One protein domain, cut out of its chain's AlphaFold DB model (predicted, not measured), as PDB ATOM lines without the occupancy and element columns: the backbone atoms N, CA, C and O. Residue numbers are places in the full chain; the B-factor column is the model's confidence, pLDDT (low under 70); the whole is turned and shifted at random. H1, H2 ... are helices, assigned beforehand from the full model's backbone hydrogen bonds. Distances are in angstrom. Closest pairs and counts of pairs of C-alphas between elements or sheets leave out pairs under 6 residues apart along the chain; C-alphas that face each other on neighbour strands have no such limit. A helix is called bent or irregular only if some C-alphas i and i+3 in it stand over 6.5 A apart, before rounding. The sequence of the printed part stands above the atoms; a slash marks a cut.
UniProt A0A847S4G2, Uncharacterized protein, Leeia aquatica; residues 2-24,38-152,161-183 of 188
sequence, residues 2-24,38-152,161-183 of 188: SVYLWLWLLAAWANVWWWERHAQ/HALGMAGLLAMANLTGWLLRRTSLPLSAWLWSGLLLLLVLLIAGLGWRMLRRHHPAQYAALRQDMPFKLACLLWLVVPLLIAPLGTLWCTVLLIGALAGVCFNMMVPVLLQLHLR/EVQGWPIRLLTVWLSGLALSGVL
ATOM      1  N   SER A   2     -29.251   5.753  38.800       55.00
ATOM      2  CA  SER A   2     -28.978   4.719  37.774       55.00
ATOM      3  C   SER A   2     -30.000   3.569  37.683       55.00
ATOM      4  O   SER A   2     -30.411   3.219  36.585       55.00
ATOM      5  N   VAL A   3     -30.455   2.986  38.799       50.28
ATOM      6  CA  VAL A   3     -31.247   1.730  38.771       50.28
ATOM      7  C   VAL A   3     -32.651   1.907  38.175       50.28
ATOM      8  O   VAL A   3     -33.089   1.090  37.371       50.28
ATOM      9  N   TYR A   4     -33.348   2.993  38.514       49.69
ATOM     10  CA  TYR A   4     -34.706   3.253  38.014       49.69
ATOM     11  C   TYR A   4     -34.746   3.528  36.505       49.69
ATOM     12  O   TYR A   4     -35.683   3.097  35.837       49.69
ATOM     13  N   LEU A   5     -33.711   4.183  35.964       53.12
ATOM     14  CA  LEU A   5     -33.567   4.413  34.526       53.12
ATOM     15  C   LEU A   5     -33.363   3.083  33.784       53.12
ATOM     16  O   LEU A   5     -34.029   2.829  32.785       53.12
ATOM     17  N   TRP A   6     -32.507   2.200  34.310       49.53
ATOM     18  CA  TRP A   6     -32.287   0.867  33.743       49.53
ATOM     19  C   TRP A   6     -33.549   0.007  33.752       49.53
ATOM     20  O   TRP A   6     -33.867  -0.601  32.734       49.53
ATOM     21  N   LEU A   7     -34.300  -0.001  34.857       53.91
ATOM     22  CA  LEU A   7     -35.575  -0.720  34.949       53.91
ATOM     23  C   LEU A   7     -36.606  -0.191  33.944       53.91
ATOM     24  O   LEU A   7     -37.332  -0.981  33.341       53.91
ATOM     25  N   TRP A   8     -36.645   1.126  33.731       57.38
ATOM     26  CA  TRP A   8     -37.524   1.751  32.746       57.38
ATOM     27  C   TRP A   8     -37.139   1.377  31.309       57.38
ATOM     28  O   TRP A   8     -38.007   0.999  30.526       57.38
ATOM     29  N   LEU A   9     -35.845   1.397  30.976       56.62
ATOM     30  CA  LEU A   9     -35.329   1.011  29.657       56.62
ATOM     31  C   LEU A   9     -35.574  -0.468  29.345       56.62
ATOM     32  O   LEU A   9     -36.016  -0.791  28.246       56.62
ATOM     33  N   LEU A  10     -35.340  -1.354  30.317       59.44
ATOM     34  CA  LEU A  10     -35.609  -2.791  30.193       59.44
ATOM     35  C   LEU A  10     -37.087  -3.057  29.920       59.44
ATOM     36  O   LEU A  10     -37.437  -3.868  29.066       59.44
ATOM     37  N   ALA A  11     -37.958  -2.343  30.626       60.19
ATOM     38  CA  ALA A  11     -39.390  -2.502  30.494       60.19
ATOM     39  C   ALA A  11     -39.950  -1.860  29.209       60.19
ATOM     40  O   ALA A  11     -40.819  -2.444  28.563       60.19
ATOM     41  N   ALA A  12     -39.411  -0.721  28.769       57.38
ATOM     42  CA  ALA A  12     -39.731  -0.136  27.470       57.38
ATOM     43  C   ALA A  12     -39.254  -1.032  26.310       57.38
ATOM     44  O   ALA A  12     -40.005  -1.262  25.365       57.38
ATOM     45  N   TRP A  13     -38.054  -1.613  26.415       62.28
ATOM     46  CA  TRP A  13     -37.518  -2.560  25.434       62.28
ATOM     47  C   TRP A  13     -38.346  -3.843  25.342       62.28
ATOM     48  O   TRP A  13     -38.752  -4.228  24.245       62.28
ATOM     49  N   ALA A  14     -38.652  -4.467  26.485       59.84
ATOM     50  CA  ALA A  14     -39.503  -5.652  26.551       59.84
ATOM     51  C   ALA A  14     -40.840  -5.387  25.836       59.84
ATOM     52  O   ALA A  14     -41.312  -6.186  25.026       59.84
ATOM     53  N   ASN A  15     -41.420  -4.211  26.063       59.50
ATOM     54  CA  ASN A  15     -42.711  -3.878  25.490       59.50
ATOM     55  C   ASN A  15     -42.664  -3.589  23.974       59.50
ATOM     56  O   ASN A  15     -43.590  -3.980  23.266       59.50
ATOM     57  N   VAL A  16     -41.592  -2.968  23.460       56.94
ATOM     58  CA  VAL A  16     -41.376  -2.770  22.009       56.94
ATOM     59  C   VAL A  16     -41.154  -4.105  21.297       56.94
ATOM     60  O   VAL A  16     -41.787  -4.363  20.275       56.94
ATOM     61  N   TRP A  17     -40.306  -4.974  21.857       65.38
ATOM     62  CA  TRP A  17     -40.040  -6.305  21.304       65.38
ATOM     63  C   TRP A  17     -41.315  -7.151  21.197       65.38
ATOM     64  O   TRP A  17     -41.540  -7.819  20.187       65.38
ATOM     65  N   TRP A  18     -42.172  -7.085  22.219       64.81
ATOM     66  CA  TRP A  18     -43.459  -7.774  22.214       64.81
ATOM     67  C   TRP A  18     -44.386  -7.246  21.106       64.81
ATOM     68  O   TRP A  18     -44.943  -8.029  20.336       64.81
ATOM     69  N   TRP A  19     -44.513  -5.922  20.976       61.09
ATOM     70  CA  TRP A  19     -45.391  -5.293  19.983       61.09
ATOM     71  C   TRP A  19     -44.999  -5.597  18.537       61.09
ATOM     72  O   TRP A  19     -45.868  -5.750  17.681       61.09
ATOM     73  N   GLU A  20     -43.705  -5.708  18.260       64.25
ATOM     74  CA  GLU A  20     -43.197  -6.046  16.934       64.25
ATOM     75  C   GLU A  20     -43.570  -7.474  16.517       64.25
ATOM     76  O   GLU A  20     -44.005  -7.685  15.387       64.25
ATOM     77  N   ARG A  21     -43.492  -8.444  17.441       65.00
ATOM     78  CA  ARG A  21     -43.971  -9.811  17.181       65.00
ATOM     79  C   ARG A  21     -45.484  -9.871  16.959       65.00
ATOM     80  O   ARG A  21     -45.937 -10.656  16.134       65.00
ATOM     81  N   HIS A  22     -46.261  -9.026  17.640       59.72
ATOM     82  CA  HIS A  22     -47.712  -8.940  17.421       59.72
ATOM     83  C   HIS A  22     -48.095  -8.317  16.091       59.72
ATOM     84  O   HIS A  22     -48.970  -8.829  15.396       59.72
ATOM     85  N   ALA A  23     -47.415  -7.234  15.717       57.78
ATOM     86  CA  ALA A  23     -47.654  -6.550  14.454       57.78
ATOM     87  C   ALA A  23     -47.414  -7.462  13.235       57.78
ATOM     88  O   ALA A  23     -47.972  -7.209  12.172       57.78
ATOM     89  N   GLN A  24     -46.626  -8.532  13.391       64.75
ATOM     90  CA  GLN A  24     -46.353  -9.529  12.352       64.75
ATOM     91  C   GLN A  24     -47.426 -10.630  12.238       64.75
ATOM     92  O   GLN A  24     -47.420 -11.371  11.254       64.75
ATOM     93  N   HIS A  38     -57.035  -2.599  25.862       68.94
ATOM     94  CA  HIS A  38     -55.691  -2.854  26.367       68.94
ATOM     95  C   HIS A  38     -55.119  -1.692  27.155       68.94
ATOM     96  O   HIS A  38     -54.638  -1.894  28.270       68.94
ATOM     97  N   ALA A  39     -55.165  -0.494  26.579       71.50
ATOM     98  CA  ALA A  39     -54.645   0.701  27.218       71.50
ATOM     99  C   ALA A  39     -55.386   0.995  28.527       71.50
ATOM    100  O   ALA A  39     -54.748   1.272  29.542       71.50
ATOM    101  N   LEU A  40     -56.715   0.842  28.532       73.75
ATOM    102  CA  LEU A  40     -57.547   1.006  29.724       73.75
ATOM    103  C   LEU A  40     -57.249  -0.049  30.794       73.75
ATOM    104  O   LEU A  40     -57.067   0.295  31.960       73.75
ATOM    105  N   GLY A  41     -57.139  -1.323  30.409       74.12
ATOM    106  CA  GLY A  41     -56.772  -2.398  31.331       74.12
ATOM    107  C   GLY A  41     -55.389  -2.175  31.942       74.12
ATOM    108  O   GLY A  41     -55.203  -2.342  33.145       74.12
ATOM    109  N   MET A  42     -54.428  -1.719  31.137       74.50
ATOM    110  CA  MET A  42     -53.074  -1.432  31.604       74.50
ATOM    111  C   MET A  42     -53.040  -0.222  32.545       74.50
ATOM    112  O   MET A  42     -52.404  -0.282  33.594       74.50
ATOM    113  N   ALA A  43     -53.769   0.845  32.208       79.69
ATOM    114  CA  ALA A  43     -53.925   2.027  33.050       79.69
ATOM    115  C   ALA A  43     -54.581   1.690  34.395       79.69
ATOM    116  O   ALA A  43     -54.094   2.126  35.436       79.69
ATOM    117  N   GLY A  44     -55.629   0.862  34.391       78.44
ATOM    118  CA  GLY A  44     -56.285   0.390  35.610       78.44
ATOM    119  C   GLY A  44     -55.352  -0.436  36.497       78.44
ATOM    120  O   GLY A  44     -55.262  -0.189  37.699       78.44
ATOM    121  N   LEU A  45     -54.595  -1.368  35.910       78.12
ATOM    122  CA  LEU A  45     -53.604  -2.161  36.642       78.12
ATOM    123  C   LEU A  45     -52.504  -1.283  37.263       78.12
ATOM    124  O   LEU A  45     -52.129  -1.508  38.411       78.12
ATOM    125  N   LEU A  46     -52.023  -0.261  36.546       79.25
ATOM    126  CA  LEU A  46     -50.967   0.648  37.018       79.25
ATOM    127  C   LEU A  46     -51.484   1.565  38.125       79.25
ATOM    128  O   LEU A  46     -50.796   1.778  39.122       79.25
ATOM    129  N   ALA A  47     -52.710   2.071  37.980       81.56
ATOM    130  CA  ALA A  47     -53.381   2.846  39.014       81.56
ATOM    131  C   ALA A  47     -53.527   2.027  40.305       81.56
ATOM    132  O   ALA A  47     -53.137   2.492  41.377       81.56
ATOM    133  N   MET A  48     -54.005   0.783  40.202       81.94
ATOM    134  CA  MET A  48     -54.151  -0.105  41.355       81.94
ATOM    135  C   MET A  48     -52.801  -0.455  41.986       81.94
ATOM    136  O   MET A  48     -52.661  -0.341  43.201       81.94
ATOM    137  N   ALA A  49     -51.786  -0.794  41.185       79.56
ATOM    138  CA  ALA A  49     -50.430  -1.054  41.668       79.56
ATOM    139  C   ALA A  49     -49.850   0.141  42.446       79.56
ATOM    140  O   ALA A  49     -49.277  -0.030  43.525       79.56
ATOM    141  N   ASN A  50     -50.049   1.359  41.936       81.56
ATOM    142  CA  ASN A  50     -49.627   2.590  42.598       81.56
ATOM    143  C   ASN A  50     -50.365   2.828  43.914       81.56
ATOM    144  O   ASN A  50     -49.729   3.136  44.924       81.56
ATOM    145  N   LEU A  51     -51.692   2.673  43.918       82.69
ATOM    146  CA  LEU A  51     -52.497   2.824  45.127       82.69
ATOM    147  C   LEU A  51     -52.067   1.818  46.196       82.69
ATOM    148  O   LEU A  51     -51.910   2.183  47.358       82.69
ATOM    149  N   THR A  52     -51.824   0.569  45.805       82.44
ATOM    150  CA  THR A  52     -51.317  -0.466  46.703       82.44
ATOM    151  C   THR A  52     -49.938  -0.108  47.255       82.44
ATOM    152  O   THR A  52     -49.741  -0.180  48.464       82.44
ATOM    153  N   GLY A  53     -48.999   0.331  46.411       79.50
ATOM    154  CA  GLY A  53     -47.674   0.772  46.860       79.50
ATOM    155  C   GLY A  53     -47.740   1.940  47.849       79.50
ATOM    156  O   GLY A  53     -47.027   1.952  48.853       79.50
ATOM    157  N   TRP A  54     -48.652   2.885  47.617       84.56
ATOM    158  CA  TRP A  54     -48.916   3.993  48.531       84.56
ATOM    159  C   TRP A  54     -49.539   3.539  49.856       84.56
ATOM    160  O   TRP A  54     -49.074   3.955  50.919       84.56
ATOM    161  N   LEU A  55     -50.551   2.663  49.810       85.25
ATOM    162  CA  LEU A  55     -51.220   2.127  51.000       85.25
ATOM    163  C   LEU A  55     -50.240   1.375  51.884       85.25
ATOM    164  O   LEU A  55     -50.182   1.621  53.085       85.25
ATOM    165  N   LEU A  56     -49.443   0.497  51.278       82.19
ATOM    166  CA  LEU A  56     -48.433  -0.246  52.002       82.19
ATOM    167  C   LEU A  56     -47.463   0.716  52.687       82.19
ATOM    168  O   LEU A  56     -47.184   0.558  53.867       82.19
ATOM    169  N   ARG A  57     -46.959   1.745  52.001       79.50
ATOM    170  CA  ARG A  57     -45.992   2.658  52.625       79.50
ATOM    171  C   ARG A  57     -46.557   3.394  53.845       79.50
ATOM    172  O   ARG A  57     -45.793   3.781  54.726       79.50
ATOM    173  N   ARG A  58     -47.882   3.553  53.927       82.50
ATOM    174  CA  ARG A  58     -48.571   4.112  55.098       82.50
ATOM    175  C   ARG A  58     -48.745   3.136  56.260       82.50
ATOM    176  O   ARG A  58     -49.062   3.595  57.349       82.50
ATOM    177  N   THR A  59     -48.526   1.833  56.084       81.81
ATOM    178  CA  THR A  59     -48.663   0.861  57.184       81.81
ATOM    179  C   THR A  59     -47.488   0.870  58.167       81.81
ATOM    180  O   THR A  59     -47.476   0.076  59.101       81.81
ATOM    181  N   SER A  60     -46.517   1.781  58.003       71.69
ATOM    182  CA  SER A  60     -45.371   1.991  58.907       71.69
ATOM    183  C   SER A  60     -44.532   0.735  59.182       71.69
ATOM    184  O   SER A  60     -43.799   0.680  60.167       71.69
ATOM    185  N   LEU A  61     -44.613  -0.279  58.315       78.69
ATOM    186  CA  LEU A  61     -43.847  -1.510  58.472       78.69
ATOM    187  C   LEU A  61     -42.361  -1.253  58.159       78.69
ATOM    188  O   LEU A  61     -42.048  -0.794  57.053       78.69
ATOM    189  N   PRO A  62     -41.428  -1.582  59.074       79.56
ATOM    190  CA  PRO A  62     -39.992  -1.429  58.854       79.56
ATOM    191  C   PRO A  62     -39.454  -2.566  57.970       79.56
ATOM    192  O   PRO A  62     -38.659  -3.398  58.399       79.56
ATOM    193  N   LEU A  63     -39.918  -2.643  56.722       81.44
ATOM    194  CA  LEU A  63     -39.420  -3.610  55.742       81.44
ATOM    195  C   LEU A  63     -38.161  -3.071  55.052       81.44
ATOM    196  O   LEU A  63     -38.046  -1.877  54.770       81.44
ATOM    197  N   SER A  64     -37.223  -3.964  54.727       82.50
ATOM    198  CA  SER A  64     -36.077  -3.622  53.878       82.50
ATOM    199  C   SER A  64     -36.534  -3.281  52.452       82.50
ATOM    200  O   SER A  64     -37.573  -3.758  51.994       82.50
ATOM    201  N   ALA A  65     -35.756  -2.486  51.709       74.62
ATOM    202  CA  ALA A  65     -36.090  -2.098  50.329       74.62
ATOM    203  C   ALA A  65     -36.312  -3.306  49.386       74.62
ATOM    204  O   ALA A  65     -37.128  -3.252  48.462       74.62
ATOM    205  N   TRP A  66     -35.618  -4.416  49.651       73.19
ATOM    206  CA  TRP A  66     -35.775  -5.678  48.927       73.19
ATOM    207  C   TRP A  66     -37.113  -6.355  49.229       73.19
ATOM    208  O   TRP A  66     -37.828  -6.729  48.301       73.19
ATOM    209  N   LEU A  67     -37.489  -6.451  50.510       80.50
ATOM    210  CA  LEU A  67     -38.794  -6.980  50.925       80.50
ATOM    211  C   LEU A  67     -39.939  -6.118  50.387       80.50
ATOM    212  O   LEU A  67     -40.928  -6.653  49.896       80.50
ATOM    213  N   TRP A  68     -39.766  -4.796  50.403       76.94
ATOM    214  CA  TRP A  68     -40.682  -3.836  49.792       76.94
ATOM    215  C   TRP A  68     -40.931  -4.123  48.313       76.94
ATOM    216  O   TRP A  68     -42.077  -4.232  47.880       76.94
ATOM    217  N   SER A  69     -39.854  -4.275  47.546       74.12
ATOM    218  CA  SER A  69     -39.932  -4.525  46.106       74.12
ATOM    219  C   SER A  69     -40.553  -5.892  45.803       74.12
ATOM    220  O   SER A  69     -41.386  -6.001  44.906       74.12
ATOM    221  N   GLY A  70     -40.202  -6.921  46.582       78.56
ATOM    222  CA  GLY A  70     -40.771  -8.263  46.446       78.56
ATOM    223  C   GLY A  70     -42.266  -8.313  46.769       78.56
ATOM    224  O   GLY A  70     -43.036  -8.913  46.024       78.56
ATOM    225  N   LEU A  71     -42.696  -7.637  47.835       82.56
ATOM    226  CA  LEU A  71     -44.100  -7.587  48.240       82.56
ATOM    227  C   LEU A  71     -44.949  -6.788  47.241       82.56
ATOM    228  O   LEU A  71     -46.042  -7.220  46.877       82.56
ATOM    229  N   LEU A  72     -44.416  -5.673  46.733       78.31
ATOM    230  CA  LEU A  72     -45.040  -4.900  45.660       78.31
ATOM    231  C   LEU A  72     -45.185  -5.742  44.382       78.31
ATOM    232  O   LEU A  72     -46.260  -5.759  43.787       78.31
ATOM    233  N   LEU A  73     -44.146  -6.489  43.991       80.56
ATOM    234  CA  LEU A  73     -44.187  -7.386  42.831       80.56
ATOM    235  C   LEU A  73     -45.255  -8.466  43.000       80.56
ATOM    236  O   LEU A  73     -46.049  -8.693  42.090       80.56
ATOM    237  N   LEU A  74     -45.310  -9.100  44.170       82.31
ATOM    238  CA  LEU A  74     -46.285 -10.145  44.461       82.31
ATOM    239  C   LEU A  74     -47.722  -9.607  44.393       82.31
ATOM    240  O   LEU A  74     -48.598 -10.263  43.831       82.31
ATOM    241  N   LEU A  75     -47.954  -8.383  44.876       80.44
ATOM    242  CA  LEU A  75     -49.246  -7.704  44.765       80.44
ATOM    243  C   LEU A  75     -49.604  -7.329  43.329       80.44
ATOM    244  O   LEU A  75     -50.737  -7.563  42.919       80.44
ATOM    245  N   VAL A  76     -48.660  -6.808  42.543       76.94
ATOM    246  CA  VAL A  76     -48.876  -6.532  41.114       76.94
ATOM    247  C   VAL A  76     -49.266  -7.811  40.375       76.94
ATOM    248  O   VAL A  76     -50.262  -7.823  39.651       76.94
ATOM    249  N   LEU A  77     -48.533  -8.907  40.599       79.69
ATOM    250  CA  LEU A  77     -48.832 -10.212  40.007       79.69
ATOM    251  C   LEU A  77     -50.209 -10.728  40.438       79.69
ATOM    252  O   LEU A  77     -50.939 -11.283  39.618       79.69
ATOM    253  N   LEU A  78     -50.595 -10.509  41.697       82.44
ATOM    254  CA  LEU A  78     -51.906 -10.895  42.215       82.44
ATOM    255  C   LEU A  78     -53.042 -10.083  41.574       82.44
ATOM    256  O   LEU A  78     -54.008 -10.671  41.087       82.44
ATOM    257  N   ILE A  79     -52.921  -8.754  41.527       80.31
ATOM    258  CA  ILE A  79     -53.910  -7.854  40.909       80.31
ATOM    259  C   ILE A  79     -54.075  -8.201  39.431       80.31
ATOM    260  O   ILE A  79     -55.192  -8.337  38.930       80.31
ATOM    261  N   ALA A  80     -52.967  -8.404  38.731       77.19
ATOM    262  CA  ALA A  80     -53.003  -8.705  37.316       77.19
ATOM    263  C   ALA A  80     -53.479 -10.145  37.033       77.19
ATOM    264  O   ALA A  80     -54.221 -10.362  36.075       77.19
ATOM    265  N   GLY A  81     -53.186 -11.109  37.911       79.38
ATOM    266  CA  GLY A  81     -53.773 -12.452  37.873       79.38
ATOM    267  C   GLY A  81     -55.287 -12.461  38.130       79.38
ATOM    268  O   GLY A  81     -56.021 -13.221  37.493       79.38
ATOM    269  N   LEU A  82     -55.790 -11.591  39.011       80.75
ATOM    270  CA  LEU A  82     -57.229 -11.378  39.205       80.75
ATOM    271  C   LEU A  82     -57.870 -10.745  37.967       80.75
ATOM    272  O   LEU A  82     -58.881 -11.257  37.483       80.75
ATOM    273  N   GLY A  83     -57.246  -9.702  37.412       78.81
ATOM    274  CA  GLY A  83     -57.659  -9.098  36.144       78.81
ATOM    275  C   GLY A  83     -57.723 -10.129  35.015       78.81
ATOM    276  O   GLY A  83     -58.677 -10.147  34.243       78.81
ATOM    277  N   TRP A  84     -56.779 -11.074  34.988       80.44
ATOM    278  CA  TRP A  84     -56.780 -12.178  34.031       80.44
ATOM    279  C   TRP A  84     -57.970 -13.119  34.188       80.44
ATOM    280  O   TRP A  84     -58.620 -13.480  33.206       80.44
ATOM    281  N   ARG A  85     -58.285 -13.511  35.427       82.38
ATOM    282  CA  ARG A  85     -59.453 -14.355  35.713       82.38
ATOM    283  C   ARG A  85     -60.751 -13.655  35.320       82.38
ATOM    284  O   ARG A  85     -61.630 -14.307  34.759       82.38
ATOM    285  N   MET A  86     -60.858 -12.350  35.575       80.56
ATOM    286  CA  MET A  86     -62.011 -11.557  35.150       80.56
ATOM    287  C   MET A  86     -62.113 -11.489  33.627       80.56
ATOM    288  O   MET A  86     -63.180 -11.767  33.086       80.56
ATOM    289  N   LEU A  87     -61.006 -11.229  32.928       79.12
ATOM    290  CA  LEU A  87     -60.986 -11.194  31.467       79.12
ATOM    291  C   LEU A  87     -61.383 -12.546  30.861       79.12
ATOM    292  O   LEU A  87     -62.212 -12.596  29.957       79.12
ATOM    293  N   ARG A  88     -60.874 -13.654  31.416       83.88
ATOM    294  CA  ARG A  88     -61.253 -15.014  31.002       83.88
ATOM    295  C   ARG A  88     -62.752 -15.268  31.147       83.88
ATOM    296  O   ARG A  88     -63.331 -15.954  30.311       83.88
ATOM    297  N   ARG A  89     -63.357 -14.765  32.226       88.75
ATOM    298  CA  ARG A  89     -64.763 -15.011  32.565       88.75
ATOM    299  C   ARG A  89     -65.723 -14.124  31.776       88.75
ATOM    300  O   ARG A  89     -66.765 -14.613  31.358       88.75
ATOM    301  N   HIS A  90     -65.390 -12.848  31.595       84.44
ATOM    302  CA  HIS A  90     -66.299 -11.853  31.017       84.44
ATOM    303  C   HIS A  90     -66.039 -11.574  29.531       84.44
ATOM    304  O   HIS A  90     -66.972 -11.241  28.808       84.44
ATOM    305  N   HIS A  91     -64.804 -11.759  29.054       79.38
ATOM    306  CA  HIS A  91     -64.405 -11.454  27.676       79.38
ATOM    307  C   HIS A  91     -63.537 -12.581  27.076       79.38
ATOM    308  O   HIS A  91     -62.366 -12.365  26.748       79.38
ATOM    309  N   PRO A  92     -64.082 -13.800  26.895       82.12
ATOM    310  CA  PRO A  92     -63.309 -14.976  26.481       82.12
ATOM    311  C   PRO A  92     -62.651 -14.828  25.099       82.12
ATOM    312  O   PRO A  92     -61.564 -15.361  24.884       82.12
ATOM    313  N   ALA A  93     -63.267 -14.074  24.182       78.94
ATOM    314  CA  ALA A  93     -62.697 -13.780  22.866       78.94
ATOM    315  C   ALA A  93     -61.415 -12.933  22.971       78.94
ATOM    316  O   ALA A  93     -60.402 -13.257  22.356       78.94
ATOM    317  N   GLN A  94     -61.428 -11.900  23.820       76.12
ATOM    318  CA  GLN A  94     -60.250 -11.069  24.089       76.12
ATOM    319  C   GLN A  94     -59.196 -11.864  24.856       76.12
ATOM    320  O   GLN A  94     -58.023 -11.842  24.510       76.12
ATOM    321  N   TYR A  95     -59.605 -12.654  25.849       78.44
ATOM    322  CA  TYR A  95     -58.700 -13.562  26.549       78.44
ATOM    323  C   TYR A  95     -57.956 -14.504  25.589       78.44
ATOM    324  O   TYR A  95     -56.750 -14.696  25.730       78.44
ATOM    325  N   ALA A  96     -58.653 -15.089  24.609       78.31
ATOM    326  CA  ALA A  96     -58.051 -16.004  23.645       78.31
ATOM    327  C   ALA A  96     -56.975 -15.323  22.786       78.31
ATOM    328  O   ALA A  96     -55.925 -15.930  22.573       78.31
ATOM    329  N   ALA A  97     -57.207 -14.072  22.377       71.38
ATOM    330  CA  ALA A  97     -56.228 -13.264  21.651       71.38
ATOM    331  C   ALA A  97     -54.990 -12.937  22.504       71.38
ATOM    332  O   ALA A  97     -53.884 -12.887  21.988       71.38
ATOM    333  N   LEU A  98     -55.161 -12.782  23.821       68.62
ATOM    334  CA  LEU A  98     -54.139 -12.212  24.708       68.62
ATOM    335  C   LEU A  98     -53.385 -13.214  25.560       68.62
ATOM    336  O   LEU A  98     -52.442 -12.858  26.270       68.62
ATOM    337  N   ARG A  99     -53.804 -14.480  25.532       74.31
ATOM    338  CA  ARG A  99     -53.247 -15.512  26.414       74.31
ATOM    339  C   ARG A  99     -51.765 -15.769  26.187       74.31
ATOM    340  O   ARG A  99     -51.100 -16.230  27.108       74.31
ATOM    341  N   GLN A 100     -51.266 -15.489  24.985       63.44
ATOM    342  CA  GLN A 100     -49.861 -15.680  24.627       63.44
ATOM    343  C   GLN A 100     -48.973 -14.528  25.133       63.44
ATOM    344  O   GLN A 100     -47.770 -14.704  25.311       63.44
ATOM    345  N   ASP A 101     -49.587 -13.403  25.504       59.59
ATOM    346  CA  ASP A 101     -48.914 -12.100  25.623       59.59
ATOM    347  C   ASP A 101     -48.866 -11.577  27.036       59.59
ATOM    348  O   ASP A 101     -47.985 -10.816  27.449       59.59
ATOM    349  N   MET A 102     -49.864 -12.000  27.795       59.34
ATOM    350  CA  MET A 102     -50.033 -11.607  29.164       59.34
ATOM    351  C   MET A 102     -48.845 -11.950  30.072       59.34
ATOM    352  O   MET A 102     -48.481 -11.072  30.853       59.34
ATOM    353  N   PRO A 103     -48.196 -13.136  30.005       54.97
ATOM    354  CA  PRO A 103     -47.081 -13.433  30.906       54.97
ATOM    355  C   PRO A 103     -45.892 -12.485  30.703       54.97
ATOM    356  O   PRO A 103     -45.225 -12.124  31.669       54.97
ATOM    357  N   PHE A 104     -45.676 -12.006  29.476       58.66
ATOM    358  CA  PHE A 104     -44.612 -11.049  29.180       58.66
ATOM    359  C   PHE A 104     -44.950  -9.644  29.691       58.66
ATOM    360  O   PHE A 104     -44.115  -8.974  30.299       58.66
ATOM    361  N   LYS A 105     -46.210  -9.218  29.533       62.31
ATOM    362  CA  LYS A 105     -46.695  -7.951  30.100       62.31
ATOM    363  C   LYS A 105     -46.688  -7.978  31.624       62.31
ATOM    364  O   LYS A 105     -46.294  -6.988  32.221       62.31
ATOM    365  N   LEU A 106     -47.056  -9.092  32.253       57.50
ATOM    366  CA  LEU A 106     -46.987  -9.301  33.705       57.50
ATOM    367  C   LEU A 106     -45.557  -9.197  34.249       57.50
ATOM    368  O   LEU A 106     -45.355  -8.670  35.339       57.50
ATOM    369  N   ALA A 107     -44.568  -9.648  33.474       54.06
ATOM    370  CA  ALA A 107     -43.150  -9.565  33.819       54.06
ATOM    371  C   ALA A 107     -42.536  -8.163  33.617       54.06
ATOM    372  O   ALA A 107     -41.360  -7.952  33.917       54.06
ATOM    373  N   CYS A 108     -43.299  -7.194  33.102       65.38
ATOM    374  CA  CYS A 108     -42.771  -5.880  32.763       65.38
ATOM    375  C   CYS A 108     -42.425  -5.077  34.029       65.38
ATOM    376  O   CYS A 108     -43.292  -4.615  34.762       65.38
ATOM    377  N   LEU A 109     -41.140  -4.845  34.288       62.59
ATOM    378  CA  LEU A 109     -40.675  -4.141  35.494       62.59
ATOM    379  C   LEU A 109     -41.207  -2.698  35.613       62.59
ATOM    380  O   LEU A 109     -41.155  -2.117  36.696       62.59
ATOM    381  N   LEU A 110     -41.786  -2.133  34.543       62.44
ATOM    382  CA  LEU A 110     -42.439  -0.819  34.554       62.44
ATOM    383  C   LEU A 110     -43.547  -0.721  35.611       62.44
ATOM    384  O   LEU A 110     -43.734   0.346  36.194       62.44
ATOM    385  N   TRP A 111     -44.230  -1.836  35.901       65.81
ATOM    386  CA  TRP A 111     -45.264  -1.906  36.937       65.81
ATOM    387  C   TRP A 111     -44.735  -1.595  38.339       65.81
ATOM    388  O   TRP A 111     -45.499  -1.161  39.193       65.81
ATOM    389  N   LEU A 112     -43.440  -1.815  38.579       66.69
ATOM    390  CA  LEU A 112     -42.783  -1.566  39.862       66.69
ATOM    391  C   LEU A 112     -42.161  -0.175  39.941       66.69
ATOM    392  O   LEU A 112     -42.116   0.417  41.015       66.69
ATOM    393  N   VAL A 113     -41.692   0.363  38.813       67.56
ATOM    394  CA  VAL A 113     -40.975   1.647  38.783       67.56
ATOM    395  C   VAL A 113     -41.879   2.791  39.239       67.56
ATOM    396  O   VAL A 113     -41.480   3.592  40.082       67.56
ATOM    397  N   VAL A 114     -43.109   2.852  38.725       71.19
ATOM    398  CA  VAL A 114     -44.030   3.960  39.006       71.19
ATOM    399  C   VAL A 114     -44.465   3.996  40.487       71.19
ATOM    400  O   VAL A 114     -44.312   5.054  41.107       71.19
ATOM    401  N   PRO A 115     -44.888   2.883  41.123       69.19
ATOM    402  CA  PRO A 115     -45.227   2.900  42.545       69.19
ATOM    403  C   PRO A 115     -44.029   3.236  43.437       69.19
ATOM    404  O   PRO A 115     -44.181   3.973  44.410       69.19
ATOM    405  N   LEU A 116     -42.831   2.737  43.103       70.38
ATOM    406  CA  LEU A 116     -41.614   3.004  43.877       70.38
ATOM    407  C   LEU A 116     -41.207   4.485  43.838       70.38
ATOM    408  O   LEU A 116     -40.695   4.996  44.835       70.38
ATOM    409  N   LEU A 117     -41.457   5.174  42.720       71.31
ATOM    410  CA  LEU A 117     -41.167   6.601  42.555       71.31
ATOM    411  C   LEU A 117     -42.230   7.512  43.180       71.31
ATOM    412  O   LEU A 117     -41.888   8.601  43.634       71.31
ATOM    413  N   ILE A 118     -43.497   7.087  43.215       72.31
ATOM    414  CA  ILE A 118     -44.614   7.921  43.693       72.31
ATOM    415  C   ILE A 118     -44.871   7.759  45.187       72.31
ATOM    416  O   ILE A 118     -45.187   8.739  45.861       72.31
ATOM    417  N   ALA A 119     -44.699   6.553  45.733       69.75
ATOM    418  CA  ALA A 119     -44.901   6.298  47.155       69.75
ATOM    419  C   ALA A 119     -44.165   7.287  48.105       69.75
ATOM    420  O   ALA A 119     -44.733   7.604  49.149       69.75
ATOM    421  N   PRO A 120     -42.955   7.816  47.802       69.88
ATOM    422  CA  PRO A 120     -42.267   8.781  48.665       69.88
ATOM    423  C   PRO A 120     -42.874  10.177  48.701       69.88
ATOM    424  O   PRO A 120     -42.562  10.923  49.621       69.88
ATOM    425  N   LEU A 121     -43.696  10.549  47.720       76.06
ATOM    426  CA  LEU A 121     -44.050  11.949  47.477       76.06
ATOM    427  C   LEU A 121     -45.086  12.513  48.464       76.06
ATOM    428  O   LEU A 121     -45.478  13.667  48.335       76.06
ATOM    429  N   GLY A 122     -45.563  11.719  49.432       74.69
ATOM    430  CA  GLY A 122     -46.536  12.171  50.438       74.69
ATOM    431  C   GLY A 122     -47.890  12.600  49.857       74.69
ATOM    432  O   GLY A 122     -48.676  13.255  50.537       74.69
ATOM    433  N   THR A 123     -48.176  12.235  48.607       79.81
ATOM    434  CA  THR A 123     -49.340  12.694  47.844       79.81
ATOM    435  C   THR A 123     -50.653  12.068  48.322       79.81
ATOM    436  O   THR A 123     -50.679  11.037  49.005       79.81
ATOM    437  N   LEU A 124     -51.772  12.706  47.964       87.12
ATOM    438  CA  LEU A 124     -53.120  12.184  48.195       87.12
ATOM    439  C   LEU A 124     -53.374  10.936  47.335       87.12
ATOM    440  O   LEU A 124     -52.891  10.842  46.206       87.12
ATOM    441  N   TRP A 125     -54.190  10.008  47.838       82.50
ATOM    442  CA  TRP A 125     -54.503   8.748  47.150       82.50
ATOM    443  C   TRP A 125     -55.102   8.963  45.745       82.50
ATOM    444  O   TRP A 125     -54.739   8.246  44.814       82.50
ATOM    445  N   CYS A 126     -55.944   9.991  45.562       85.50
ATOM    446  CA  CYS A 126     -56.502  10.357  44.253       85.50
ATOM    447  C   CYS A 126     -55.405  10.712  43.244       85.50
ATOM    448  O   CYS A 126     -55.449  10.289  42.093       85.50
ATOM    449  N   THR A 127     -54.404  11.478  43.682       83.38
ATOM    450  CA  THR A 127     -53.281  11.901  42.841       83.38
ATOM    451  C   THR A 127     -52.436  10.697  42.433       83.38
ATOM    452  O   THR A 127     -52.049  10.581  41.277       83.38
ATOM    453  N   VAL A 128     -52.201   9.760  43.353       81.56
ATOM    454  CA  VAL A 128     -51.454   8.520  43.088       81.56
ATOM    455  C   VAL A 128     -52.150   7.649  42.038       81.56
ATOM    456  O   VAL A 128     -51.498   7.157  41.111       81.56
ATOM    457  N   LEU A 129     -53.472   7.489  42.162       82.31
ATOM    458  CA  LEU A 129     -54.298   6.786  41.179       82.31
ATOM    459  C   LEU A 129     -54.229   7.461  39.811       82.31
ATOM    460  O   LEU A 129     -53.978   6.787  38.813       82.31
ATOM    461  N   LEU A 130     -54.410   8.784  39.769       83.00
ATOM    462  CA  LEU A 130     -54.391   9.554  38.530       83.00
ATOM    463  C   LEU A 130     -53.031   9.462  37.831       83.00
ATOM    464  O   LEU A 130     -52.989   9.207  36.632       83.00
ATOM    465  N   ILE A 131     -51.924   9.597  38.568       79.44
ATOM    466  CA  ILE A 131     -50.581   9.446  37.994       79.44
ATOM    467  C   ILE A 131     -50.389   8.024  37.452       79.44
ATOM    468  O   ILE A 131     -49.823   7.860  36.376       79.44
ATOM    469  N   GLY A 132     -50.878   6.993  38.148       79.38
ATOM    470  CA  GLY A 132     -50.806   5.615  37.651       79.38
ATOM    471  C   GLY A 132     -51.599   5.394  36.373       79.38
ATOM    472  O   GLY A 132     -51.077   4.825  35.414       79.38
ATOM    473  N   ALA A 133     -52.828   5.905  36.327       79.19
ATOM    474  CA  ALA A 133     -53.668   5.828  35.142       79.19
ATOM    475  C   ALA A 133     -53.022   6.564  33.957       79.19
ATOM    476  O   ALA A 133     -52.870   5.984  32.882       79.19
ATOM    477  N   LEU A 134     -52.563   7.802  34.172       80.56
ATOM    478  CA  LEU A 134     -51.872   8.601  33.159       80.56
ATOM    479  C   LEU A 134     -50.589   7.919  32.683       80.56
ATOM    480  O   LEU A 134     -50.363   7.841  31.482       80.56
ATOM    481  N   ALA A 135     -49.785   7.359  33.588       76.31
ATOM    482  CA  ALA A 135     -48.580   6.621  33.224       76.31
ATOM    483  C   ALA A 135     -48.903   5.421  32.321       76.31
ATOM    484  O   ALA A 135     -48.224   5.214  31.316       76.31
ATOM    485  N   GLY A 136     -49.964   4.666  32.623       75.19
ATOM    486  CA  GLY A 136     -50.410   3.556  31.777       75.19
ATOM    487  C   GLY A 136     -50.918   3.995  30.405       75.19
ATOM    488  O   GLY A 136     -50.597   3.346  29.406       75.19
ATOM    489  N   VAL A 137     -51.651   5.110  30.328       78.88
ATOM    490  CA  VAL A 137     -52.111   5.691  29.055       78.88
ATOM    491  C   VAL A 137     -50.927   6.186  28.226       78.88
ATOM    492  O   VAL A 137     -50.772   5.762  27.082       78.88
ATOM    493  N   CYS A 138     -50.055   7.013  28.807       76.19
ATOM    494  CA  CYS A 138     -48.863   7.539  28.144       76.19
ATOM    495  C   CYS A 138     -47.974   6.409  27.628       76.19
ATOM    496  O   CYS A 138     -47.516   6.452  26.490       76.19
ATOM    497  N   PHE A 139     -47.781   5.359  28.428       73.56
ATOM    498  CA  PHE A 139     -46.997   4.204  28.016       73.56
ATOM    499  C   PHE A 139     -47.615   3.492  26.807       73.56
ATOM    500  O   PHE A 139     -46.914   3.222  25.835       73.56
ATOM    501  N   ASN A 140     -48.930   3.253  26.808       72.94
ATOM    502  CA  ASN A 140     -49.607   2.640  25.659       72.94
ATOM    503  C   ASN A 140     -49.614   3.529  24.412       72.94
ATOM    504  O   ASN A 140     -49.588   2.996  23.307       72.94
ATOM    505  N   MET A 141     -49.623   4.854  24.567       73.31
ATOM    506  CA  MET A 141     -49.513   5.789  23.442       73.31
ATOM    507  C   MET A 141     -48.095   5.862  22.875       73.31
ATOM    508  O   MET A 141     -47.915   6.000  21.668       73.31
ATOM    509  N   MET A 142     -47.079   5.744  23.726       70.44
ATOM    510  CA  MET A 142     -45.684   5.879  23.318       70.44
ATOM    511  C   MET A 142     -45.181   4.664  22.538       70.44
ATOM    512  O   MET A 142     -44.390   4.802  21.614       70.44
ATOM    513  N   VAL A 143     -45.663   3.467  22.867       68.25
ATOM    514  CA  VAL A 143     -45.223   2.227  22.217       68.25
ATOM    515  C   VAL A 143     -45.469   2.189  20.698       68.25
ATOM    516  O   VAL A 143     -44.515   1.894  19.979       68.25
ATOM    517  N   PRO A 144     -46.661   2.510  20.157       65.81
ATOM    518  CA  PRO A 144     -46.858   2.551  18.709       65.81
ATOM    519  C   PRO A 144     -46.018   3.643  18.036       65.81
ATOM    520  O   PRO A 144     -45.581   3.444  16.907       65.81
ATOM    521  N   VAL A 145     -45.739   4.760  18.718       69.56
ATOM    522  CA  VAL A 145     -44.835   5.808  18.210       69.56
ATOM    523  C   VAL A 145     -43.402   5.280  18.113       69.56
ATOM    524  O   VAL A 145     -42.777   5.412  17.064       69.56
ATOM    525  N   LEU A 146     -42.901   4.613  19.158       65.88
ATOM    526  CA  LEU A 146     -41.583   3.966  19.157       65.88
ATOM    527  C   LEU A 146     -41.481   2.882  18.084       65.88
ATOM    528  O   LEU A 146     -40.465   2.783  17.399       65.88
ATOM    529  N   LEU A 147     -42.542   2.094  17.907       67.00
ATOM    530  CA  LEU A 147     -42.611   1.069  16.875       67.00
ATOM    531  C   LEU A 147     -42.587   1.690  15.471       67.00
ATOM    532  O   LEU A 147     -41.853   1.215  14.613       67.00
ATOM    533  N   GLN A 148     -43.334   2.771  15.230       68.38
ATOM    534  CA  GLN A 148     -43.307   3.474  13.943       68.38
ATOM    535  C   GLN A 148     -41.952   4.124  13.663       68.38
ATOM    536  O   GLN A 148     -41.477   4.054  12.533       68.38
ATOM    537  N   LEU A 149     -41.321   4.732  14.671       70.06
ATOM    538  CA  LEU A 149     -39.959   5.252  14.555       70.06
ATOM    539  C   LEU A 149     -38.987   4.128  14.194       70.06
ATOM    540  O   LEU A 149     -38.185   4.298  13.284       70.06
ATOM    541  N   HIS A 150     -39.113   2.965  14.838       66.25
ATOM    542  CA  HIS A 150     -38.293   1.802  14.526       66.25
ATOM    543  C   HIS A 150     -38.479   1.322  13.082       66.25
ATOM    544  O   HIS A 150     -37.494   1.139  12.374       66.25
ATOM    545  N   LEU A 151     -39.726   1.172  12.630       66.12
ATOM    546  CA  LEU A 151     -40.041   0.725  11.269       66.12
ATOM    547  C   LEU A 151     -39.605   1.724  10.186       66.12
ATOM    548  O   LEU A 151     -39.430   1.334   9.037       66.12
ATOM    549  N   ARG A 152     -39.453   3.009  10.533       71.00
ATOM    550  CA  ARG A 152     -38.990   4.067   9.620       71.00
ATOM    551  C   ARG A 152     -37.477   4.263   9.622       71.00
ATOM    552  O   ARG A 152     -36.981   4.970   8.748       71.00
ATOM    553  N   GLU A 161     -25.391  -8.049  11.680       64.75
ATOM    554  CA  GLU A 161     -24.977  -8.276  13.072       64.75
ATOM    555  C   GLU A 161     -25.451  -7.170  14.033       64.75
ATOM    556  O   GLU A 161     -25.630  -7.402  15.228       64.75
ATOM    557  N   VAL A 162     -25.675  -5.962  13.504       57.31
ATOM    558  CA  VAL A 162     -26.131  -4.779  14.248       57.31
ATOM    559  C   VAL A 162     -27.631  -4.547  14.037       57.31
ATOM    560  O   VAL A 162     -28.296  -4.011  14.927       57.31
ATOM    561  N   GLN A 163     -28.184  -4.996  12.901       60.09
ATOM    562  CA  GLN A 163     -29.620  -5.031  12.613       60.09
ATOM    563  C   GLN A 163     -30.351  -5.940  13.618       60.09
ATOM    564  O   GLN A 163     -30.498  -7.142  13.422       60.09
ATOM    565  N   GLY A 164     -30.824  -5.375  14.730       65.56
ATOM    566  CA  GLY A 164     -31.579  -6.146  15.713       65.56
ATOM    567  C   GLY A 164     -31.735  -5.469  17.068       65.56
ATOM    568  O   GLY A 164     -32.000  -4.269  17.176       65.56
ATOM    569  N   TRP A 165     -31.586  -6.267  18.126       59.53
ATOM    570  CA  TRP A 165     -31.800  -5.856  19.515       59.53
ATOM    571  C   TRP A 165     -30.997  -4.617  19.975       59.53
ATOM    572  O   TRP A 165     -31.583  -3.845  20.741       59.53
ATOM    573  N   PRO A 166     -29.751  -4.342  19.514       65.19
ATOM    574  CA  PRO A 166     -28.983  -3.185  19.984       65.19
ATOM    575  C   PRO A 166     -29.569  -1.859  19.487       65.19
ATOM    576  O   PRO A 166     -29.724  -0.923  20.267       65.19
ATOM    577  N   ILE A 167     -29.972  -1.790  18.212       67.12
ATOM    578  CA  ILE A 167     -30.611  -0.602  17.620       67.12
ATOM    579  C   ILE A 167     -31.953  -0.329  18.297       67.12
ATOM    580  O   ILE A 167     -32.293   0.823  18.559       67.12
ATOM    581  N   ARG A 168     -32.718  -1.377  18.624       64.12
ATOM    582  CA  ARG A 168     -33.995  -1.234  19.342       64.12
ATOM    583  C   ARG A 168     -33.787  -0.637  20.725       64.12
ATOM    584  O   ARG A 168     -34.494   0.289  21.111       64.12
ATOM    585  N   LEU A 169     -32.788  -1.137  21.447       66.56
ATOM    586  CA  LEU A 169     -32.434  -0.641  22.771       66.56
ATOM    587  C   LEU A 169     -31.944   0.814  22.701       66.56
ATOM    588  O   LEU A 169     -32.378   1.641  23.498       66.56
ATOM    589  N   LEU A 170     -31.145   1.149  21.683       70.19
ATOM    590  CA  LEU A 170     -30.686   2.511  21.414       70.19
ATOM    591  C   LEU A 170     -31.842   3.457  21.056       70.19
ATOM    592  O   LEU A 170     -31.902   4.566  21.571       70.19
ATOM    593  N   THR A 171     -32.793   3.023  20.227       68.94
ATOM    594  CA  THR A 171     -33.956   3.833  19.818       68.94
ATOM    595  C   THR A 171     -34.856   4.135  21.015       68.94
ATOM    596  O   THR A 171     -35.269   5.277  21.214       68.94
ATOM    597  N   VAL A 172     -35.115   3.129  21.857       66.25
ATOM    598  CA  VAL A 172     -35.847   3.296  23.121       66.25
ATOM    599  C   VAL A 172     -35.104   4.249  24.059       66.25
ATOM    600  O   VAL A 172     -35.723   5.130  24.656       66.25
ATOM    601  N   TRP A 173     -33.778   4.120  24.151       65.06
ATOM    602  CA  TRP A 173     -32.940   4.977  24.985       65.06
ATOM    603  C   TRP A 173     -32.935   6.439  24.525       65.06
ATOM    604  O   TRP A 173     -33.214   7.332  25.323       65.06
ATOM    605  N   LEU A 174     -32.702   6.684  23.232       73.25
ATOM    606  CA  LEU A 174     -32.714   8.021  22.631       73.25
ATOM    607  C   LEU A 174     -34.091   8.682  22.737       73.25
ATOM    608  O   LEU A 174     -34.180   9.871  23.026       73.25
ATOM    609  N   SER A 175     -35.167   7.911  22.576       67.19
ATOM    610  CA  SER A 175     -36.530   8.421  22.755       67.19
ATOM    611  C   SER A 175     -36.808   8.787  24.214       67.19
ATOM    612  O   SER A 175     -37.395   9.832  24.487       67.19
ATOM    613  N   GLY A 176     -36.341   7.964  25.160       65.31
ATOM    614  CA  GLY A 176     -36.397   8.269  26.589       65.31
ATOM    615  C   GLY A 176     -35.619   9.540  26.947       65.31
ATOM    616  O   GLY A 176     -36.118  10.369  27.707       65.31
ATOM    617  N   LEU A 177     -34.438   9.742  26.354       67.12
ATOM    618  CA  LEU A 177     -33.652  10.968  26.512       67.12
ATOM    619  C   LEU A 177     -34.339  12.195  25.914       67.12
ATOM    620  O   LEU A 177     -34.396  13.228  26.574       67.12
ATOM    621  N   ALA A 178     -34.885  12.088  24.701       68.38
ATOM    622  CA  ALA A 178     -35.611  13.177  24.056       68.38
ATOM    623  C   ALA A 178     -36.823  13.610  24.893       68.38
ATOM    624  O   ALA A 178     -37.017  14.799  25.137       68.38
ATOM    625  N   LEU A 179     -37.588  12.647  25.416       66.06
ATOM    626  CA  LEU A 179     -38.701  12.913  26.330       66.06
ATOM    627  C   LEU A 179     -38.236  13.555  27.633       66.06
ATOM    628  O   LEU A 179     -38.857  14.511  28.091       66.06
ATOM    629  N   SER A 180     -37.134  13.072  28.211       62.34
ATOM    630  CA  SER A 180     -36.544  13.679  29.404       62.34
ATOM    631  C   SER A 180     -36.106  15.122  29.145       62.34
ATOM    632  O   SER A 180     -36.293  15.964  30.017       62.34
ATOM    633  N   GLY A 181     -35.551  15.420  27.967       60.88
ATOM    634  CA  GLY A 181     -35.153  16.768  27.564       60.88
ATOM    635  C   GLY A 181     -36.346  17.708  27.393       60.88
ATOM    636  O   GLY A 181     -36.322  18.819  27.914       60.88
ATOM    637  N   VAL A 182     -37.423  17.247  26.746       64.69
ATOM    638  CA  VAL A 182     -38.677  18.011  26.612       64.69
ATOM    639  C   VAL A 182     -39.302  18.285  27.979       64.69
ATOM    640  O   VAL A 182     -39.674  19.416  28.267       64.69
ATOM    641  N   LEU A 183     -39.369  17.274  28.850       58.06
ATOM    642  CA  LEU A 183     -39.857  17.433  30.223       58.06
ATOM    643  C   LEU A 183     -39.031  18.455  31.006       58.06
ATOM    644  O   LEU A 183     -39.603  19.266  31.727       58.06
TER     645      LEU A 183
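Overview. This is residues 2 to 24, 38 to 152 and 161 to 183 of the 188 residues of an uncharacterized protein of Leeia aquatica (UniProt A0A847S4G2). The longest helix, H7, runs along one side of the model; H2 and H6 pack crosswise on its first part as a loose three-helix bundle, and H1 and H8 cross its later part. H3 covers H2 and H6 on the side away from H7, and the short H4 and H5 bring the chain back from the far end of H3; residues 177 to 183 of H8 stick out. The printed part has 161 residues with eight named helices, H1 to H8 in order, and no named strand: all helix. It is compact, with a radius of gyration of the C-alphas of 16.4 A and spans of 50 by 42 by 26 A.

Arrangement. Start at H1, residues 2 to 23. Its residues 12 to 20 touch H7, residues 125 to 152, closest at the C-alphas of Val 16 and Val 143, 6.3 A, at a steep tilt of 57 degrees. Its residues 9 to 16 touch H8, residues 165 to 183, closest at the C-alphas of Trp 13 and Leu 169, 6.1 A. Next find H2, residues 38 to 58, which touches H7, closest at the C-alphas of Ala 47 and Gly 132, 4.0 A, opposite ways at a steep tilt of 41 degrees. H2 also touches H6, residues 110 to 121, closest at the C-alphas of Asn 50 and Pro 115, 4.4 A; H2, H6 and H7 form a bundle, three helices grouped together. H2 and H3, residues 65 to 90, form a hairpin, closest at the C-alphas of Ala 49 and Val 76, 5.7 A. H3 and H7 are apart. H4, residues 92 to 98, touches H3, closest at the C-alphas of Arg 88 and Tyr 95, 5.3 A. H5, residues 102 to 106, only just touches H1, with 3 pairs of C-alphas within 8 A, closest at Asn 15 and Lys 105, 7.3 A. Every O i to N i+4 pair is within hydrogen-bond range in H1, H2, H3, H4, H5 and H8; in H6 it is 4 of 8, in H7 22 of 24.

Along the chain. Find C-alpha 2 at (-28.978, 4.719, 37.774); from there H1 runs 31.9 A. H2 measures 30.4 A, H3 37.2 A and H6 18.2 A. H6 is only just irregular: C-alphas 117 and 120 are 6.6 A apart. H7 begins at C-alpha 125, (-54.503, 8.748, 47.150), and runs 40.9 A. H8 runs 26.9 A to C-alpha 183 at (-39.857, 17.433, 30.223).

Size, cuts and confidence. The C-alphas farthest apart, Ser 60 and Glu 161, are 51.2 A apart. Residues 25 to 37 and 153 to 160 are not printed; the gaps between C-alphas are 18.1 A and 19.0 A. Of the links printed whole, none is long. Mean pLDDT of the printed part is 71.5, and 71 residues are under 70, among them residues 2 to 24 and 100 to 113.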